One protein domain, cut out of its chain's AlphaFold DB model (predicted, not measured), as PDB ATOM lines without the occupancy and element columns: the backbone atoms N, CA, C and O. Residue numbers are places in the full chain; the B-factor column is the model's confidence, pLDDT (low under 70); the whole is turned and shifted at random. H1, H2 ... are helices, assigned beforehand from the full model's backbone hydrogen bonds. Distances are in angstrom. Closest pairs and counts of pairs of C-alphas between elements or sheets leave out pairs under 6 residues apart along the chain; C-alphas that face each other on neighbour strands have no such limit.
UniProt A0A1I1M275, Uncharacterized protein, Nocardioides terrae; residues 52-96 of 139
ATOM      1  N   THR A  52     201.486 141.621 196.201       52.53
ATOM      2  CA  THR A  52     200.965 142.995 196.001       52.53
ATOM      3  C   THR A  52     200.815 143.376 194.522       52.53
ATOM      4  O   THR A  52     199.835 144.011 194.130       52.53
ATOM      5  N   LEU A  53     201.726 142.922 193.653       49.94
ATOM      6  CA  LEU A  53     201.675 143.238 192.221       49.94
ATOM      7  C   LEU A  53     200.497 142.568 191.492       49.94
ATOM      8  O   LEU A  53     200.072 143.044 190.445       49.94
ATOM      9  N   LYS A  54     199.913 141.504 192.060       53.91
ATOM     10  CA  LYS A  54     198.740 140.816 191.493       53.91
ATOM     11  C   LYS A  54     197.483 141.697 191.521       53.91
ATOM     12  O   LYS A  54     196.627 141.559 190.651       53.91
ATOM     13  N   MET A  55     197.390 142.634 192.474       54.41
ATOM     14  CA  MET A  55     196.349 143.670 192.461       54.41
ATOM     15  C   MET A  55     196.611 144.727 191.388       54.41
ATOM     16  O   MET A  55     195.704 145.065 190.630       54.41
ATOM     17  N   PHE A  56     197.857 145.187 191.264       55.94
ATOM     18  CA  PHE A  56     198.240 146.148 190.228       55.94
ATOM     19  C   PHE A  56     198.115 145.584 188.812       55.94
ATOM     20  O   PHE A  56     197.714 146.314 187.918       55.94
ATOM     21  N   GLY A  57     198.373 144.291 188.602       60.84
ATOM     22  CA  GLY A  57     198.153 143.624 187.319       60.84
ATOM     23  C   GLY A  57     196.682 143.615 186.903       60.84
ATOM     24  O   GLY A  57     196.394 143.765 185.725       60.84
ATOM     25  N   ARG A  58     195.752 143.524 187.864       62.03
ATOM     26  CA  ARG A  58     194.305 143.556 187.597       62.03
ATOM     27  C   ARG A  58     193.809 144.966 187.246       62.03
ATOM     28  O   ARG A  58     192.954 145.124 186.384       62.03
ATOM     29  N   ILE A  59     194.368 145.992 187.888       64.62
ATOM     30  CA  ILE A  59     194.104 147.402 187.550       64.62
ATOM     31  C   ILE A  59     194.756 147.747 186.205       64.62
ATOM     32  O   ILE A  59     194.131 148.364 185.352       64.62
ATOM     33  N   GLY A  60     195.994 147.301 185.997       68.12
ATOM     34  CA  GLY A  60     196.741 147.495 184.761       68.12
ATOM     35  C   GLY A  60     196.065 146.830 183.569       68.12
ATOM     36  O   GLY A  60     195.947 147.466 182.529       68.12
ATOM     37  N   SER A  61     195.553 145.603 183.723       64.75
ATOM     38  CA  SER A  61     194.786 144.933 182.671       64.75
ATOM     39  C   SER A  61     193.457 145.634 182.404       64.75
ATOM     40  O   SER A  61     193.102 145.800 181.250       64.75
ATOM     41  N   ALA A  62     192.756 146.121 183.435       71.50
ATOM     42  CA  ALA A  62     191.514 146.873 183.248       71.50
ATOM     43  C   ALA A  62     191.738 148.203 182.503       71.50
ATOM     44  O   ALA A  62     190.976 148.552 181.605       71.50
ATOM     45  N   ILE A  63     192.807 148.928 182.843       69.69
ATOM     46  CA  ILE A  63     193.200 150.153 182.136       69.69
ATOM     47  C   ILE A  63     193.642 149.821 180.709       69.69
ATOM     48  O   ILE A  63     193.282 150.547 179.786       69.69
ATOM     49  N   ALA A  64     194.395 148.737 180.513       69.88
ATOM     50  CA  ALA A  64     194.850 148.306 179.198       69.88
ATOM     51  C   ALA A  64     193.681 147.882 178.304       69.88
ATOM     52  O   ALA A  64     193.627 148.332 177.166       69.88
ATOM     53  N   ASP A  65     192.724 147.097 178.799       76.00
ATOM     54  CA  ASP A  65     191.530 146.695 178.046       76.00
ATOM     55  C   ASP A  65     190.673 147.906 177.674       76.00
ATOM     56  O   ASP A  65     190.261 148.045 176.520       76.00
ATOM     57  N   TRP A  66     190.470 148.834 178.614       74.19
ATOM     58  CA  TRP A  66     189.768 150.087 178.342       74.19
ATOM     59  C   TRP A  66     190.492 150.926 177.284       74.19
ATOM     60  O   TRP A  66     189.877 151.353 176.307       74.19
ATOM     61  N   ALA A  67     191.801 151.128 177.440       71.06
ATOM     62  CA  ALA A  67     192.603 151.911 176.508       71.06
ATOM     63  C   ALA A  67     192.642 151.265 175.119       71.06
ATOM     64  O   ALA A  67     192.495 151.952 174.112       71.06
ATOM     65  N   THR A  68     192.777 149.941 175.061       76.56
ATOM     66  CA  THR A  68     192.770 149.169 173.818       76.56
ATOM     67  C   THR A  68     191.412 149.337 173.138       76.56
ATOM     68  O   THR A  68     191.357 149.806 172.005       76.56
ATOM     69  N   SER A  69     190.300 149.101 173.842       73.44
ATOM     70  CA  SER A  69     188.953 149.310 173.293       73.44
ATOM     71  C   SER A  69     188.681 150.757 172.863       73.44
ATOM     72  O   SER A  69     187.943 150.966 171.903       73.44
ATOM     73  N   PHE A  70     189.241 151.749 173.555       77.69
ATOM     74  CA  PHE A  70     189.082 153.167 173.235       77.69
ATOM     75  C   PHE A  70     189.848 153.552 171.965       77.69
ATOM     76  O   PHE A  70     189.301 154.227 171.096       77.69
ATOM     77  N   VAL A  71     191.085 153.070 171.822       77.81
ATOM     78  CA  VAL A  71     191.926 153.299 170.636       77.81
ATOM     79  C   VAL A  71     191.389 152.547 169.416       77.81
ATOM     80  O   VAL A  71     191.450 153.077 168.308       77.81
ATOM     81  N   TRP A  72     190.822 151.352 169.595       80.38
ATOM     82  CA  TRP A  72     190.191 150.597 168.505       80.38
ATOM     83  C   TRP A  72     188.782 151.087 168.146       80.38
ATOM     84  O   TRP A  72     188.242 150.647 167.134       80.38
ATOM     85  N   ASN A  73     188.175 151.990 168.924       72.94
ATOM     86  CA  ASN A  73     186.850 152.521 168.616       72.94
ATOM     87  C   ASN A  73     186.946 153.669 167.588       72.94
ATOM     88  O   ASN A  73     187.402 154.765 167.929       72.94
ATOM     89  N   PRO A  74     186.465 153.480 166.344       78.81
ATOM     90  CA  PRO A  74     186.558 154.502 165.304       78.81
ATOM     91  C   PRO A  74     185.785 155.786 165.645       78.81
ATOM     92  O   PRO A  74     186.162 156.857 165.171       78.81
ATOM     93  N   LEU A  75     184.759 155.733 166.508       75.19
ATOM     94  CA  LEU A  75     184.017 156.932 166.919       75.19
ATOM     95  C   LEU A  75     184.881 157.917 167.720       75.19
ATOM     96  O   LEU A  75     184.698 159.128 167.598       75.19
ATOM     97  N   VAL A  76     185.830 157.419 168.515       80.88
ATOM     98  CA  VAL A  76     186.751 158.263 169.294       80.88
ATOM     99  C   VAL A  76     187.637 159.078 168.359       80.88
ATOM    100  O   VAL A  76     187.819 160.276 168.562       80.88
ATOM    101  N   TRP A  77     188.137 158.448 167.296       78.94
ATOM    102  CA  TRP A  77     188.944 159.111 166.276       78.94
ATOM    103  C   TRP A  77     188.157 160.156 165.501       78.94
ATOM    104  O   TRP A  77     188.684 161.236 165.250       78.94
ATOM    105  N   VAL A  78     186.894 159.874 165.172       85.06
ATOM    106  CA  VAL A  78     186.006 160.865 164.551       85.06
ATOM    107  C   VAL A  78     185.821 162.067 165.477       85.06
ATOM    108  O   VAL A  78     185.997 163.198 165.034       85.06
ATOM    109  N   GLY A  79     185.545 161.843 166.766       74.38
ATOM    110  CA  GLY A  79     185.423 162.918 167.755       74.38
ATOM    111  C   GLY A  79     186.714 163.727 167.924       74.38
ATOM    112  O   GLY A  79     186.669 164.956 167.949       74.38
ATOM    113  N   LEU A  80     187.868 163.057 167.974       76.38
ATOM    114  CA  LEU A  80     189.181 163.699 168.058       76.38
ATOM    115  C   LEU A  80     189.496 164.520 166.801       76.38
ATOM    116  O   LEU A  80     189.937 165.663 166.914       76.38
ATOM    117  N   ALA A  81     189.237 163.975 165.611       83.31
ATOM    118  CA  ALA A  81     189.404 164.689 164.350       83.31
ATOM    119  C   ALA A  81     188.507 165.932 164.307       83.31
ATOM    120  O   ALA A  81     188.974 167.020 163.976       83.31
ATOM    121  N   LEU A  82     187.247 165.798 164.724       85.50
ATOM    122  CA  LEU A  82     186.306 166.911 164.799       85.50
ATOM    123  C   LEU A  82     186.751 167.973 165.816       85.50
ATOM    124  O   LEU A  82     186.614 169.165 165.552       85.50
ATOM    125  N   ALA A  83     187.333 167.561 166.946       83.94
ATOM    126  CA  ALA A  83     187.902 168.473 167.934       83.94
ATOM    127  C   ALA A  83     189.092 169.257 167.362       83.94
ATOM    128  O   ALA A  83     189.142 170.477 167.504       83.94
ATOM    129  N   VAL A  84     190.011 168.588 166.659       86.31
ATOM    130  CA  VAL A  84     191.137 169.247 165.975       86.31
ATOM    131  C   VAL A  84     190.634 170.223 164.909       86.31
ATOM    132  O   VAL A  84     191.103 171.360 164.854       86.31
ATOM    133  N   VAL A  85     189.647 169.821 164.104       92.44
ATOM    134  CA  VAL A  85     189.009 170.681 163.094       92.44
ATOM    135  C   VAL A  85     188.347 171.895 163.743       92.44
ATOM    136  O   VAL A  85     188.520 173.012 163.262       92.44
ATOM    137  N   SER A  86     187.644 171.702 164.859       87.00
ATOM    138  CA  SER A  86     187.040 172.788 165.632       87.00
ATOM    139  C   SER A  86     188.098 173.771 166.132       87.00
ATOM    140  O   SER A  86     187.981 174.971 165.902       87.00
ATOM    141  N   VAL A  87     189.185 173.278 166.732       93.94
ATOM    142  CA  VAL A  87     190.298 174.121 167.194       93.94
ATOM    143  C   VAL A  87     190.925 174.895 166.033       93.94
ATOM    144  O   VAL A  87     191.158 176.094 166.168       93.94
ATOM    145  N   LEU A  88     191.148 174.258 164.881       93.69
ATOM    146  CA  LEU A  88     191.628 174.924 163.665       93.69
ATOM    147  C   LEU A  88     190.672 176.031 163.210       93.69
ATOM    148  O   LEU A  88     191.119 177.149 162.964       93.69
ATOM    149  N   LEU A  89     189.369 175.753 163.152       90.75
ATOM    150  CA  LEU A  89     188.338 176.740 162.825       90.75
ATOM    151  C   LEU A  89     188.351 177.916 163.803       90.75
ATOM    152  O   LEU A  89     188.315 179.061 163.363       90.75
ATOM    153  N   PHE A  90     188.468 177.653 165.104       91.44
ATOM    154  CA  PHE A  90     188.596 178.695 166.124       91.44
ATOM    155  C   PHE A  90     189.872 179.515 165.945       91.44
ATOM    156  O   PHE A  90     189.827 180.737 166.034       91.44
ATOM    157  N   PHE A  91     191.001 178.879 165.639       93.88
ATOM    158  CA  PHE A  91     192.259 179.575 165.371       93.88
ATOM    159  C   PHE A  91     192.204 180.442 164.114       93.88
ATOM    160  O   PHE A  91     192.808 181.516 164.084       93.88
ATOM    161  N   VAL A  92     191.517 179.974 163.072       91.38
ATOM    162  CA  VAL A  92     191.283 180.742 161.846       91.38
ATOM    163  C   VAL A  92     190.358 181.916 162.154       91.38
ATOM    164  O   VAL A  92     190.711 183.051 161.848       91.38
ATOM    165  N   ALA A  93     189.239 181.667 162.839       82.06
ATOM    166  CA  ALA A  93     188.291 182.691 163.274       82.06
ATOM    167  C   ALA A  93     188.952 183.763 164.156       82.06
ATOM    168  O   ALA A  93     188.709 184.947 163.954       82.06
ATOM    169  N   ALA A  94     189.844 183.367 165.067       84.19
ATOM    170  CA  ALA A  94     190.592 184.276 165.933       84.19
ATOM    171  C   ALA A  94     191.611 185.149 165.179       84.19
ATOM    172  O   ALA A  94     192.023 186.185 165.695       84.19
ATOM    173  N   ARG A  95     192.036 184.748 163.972       83.69
ATOM    174  CA  ARG A  95     192.964 185.519 163.124       83.69
ATOM    175  C   ARG A  95     192.272 186.430 162.115       83.69
ATOM    176  O   ARG A  95     192.949 187.252 161.500       83.69
ATOM    177  N   LEU A  96     190.961 186.303 161.925       81.88
ATOM    178  CA  LEU A  96     190.207 187.228 161.086       81.88
ATOM    179  C   LEU A  96     190.002 188.550 161.847       81.88
ATOM    180  O   LEU A  96     189.479 188.519 162.962       81.88
TER     181      LEU A  96
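AT A GLANCE: This is residues 52 to 96 of the 139 residues of an uncharacterized protein of Nocardioides terrae (UniProt A0A1I1M275). Two long helices, H1 and then H2, meet near their ends as a wide-open V, with a tight turn at the corner and nothing packed between the arms. The printed part has 45 residues with two named helices and no named strand, and its class is all helix. It is extended, with a radius of gyration of the C-alphas of 17.6 A and spans of 57 by 21 by 6 A.

HOW THE PARTS SIT: H1, residues 53 to 71, and H2, residues 74 to 95, are close but not clearly touching, with 2 pairs of C-alphas within 8 A. Their closest C-alphas, those of Phe 70 and Val 76, are 6.9 A apart. They run the same way at a steep tilt of 66 degrees, their centres 29.0 A apart. In H2 every O i to N i+4 pair is within hydrogen-bond range; in H1, 14 of 15 are.

IN THESE COORDINATES: H1 measures 25.7 A from C-alpha 53 at (201.675, 143.238, 192.221) to C-alpha 71. H2 measures 31.7 A and ends with C-alpha 95 at (192.964, 185.519, 163.124).

THE WHOLE: The C-alphas farthest apart, those of Thr 52 and Leu 96, are 57.4 A apart. The printed part has no cut. Residues 52 to 61 and 63 to 64 have pLDDT under 70.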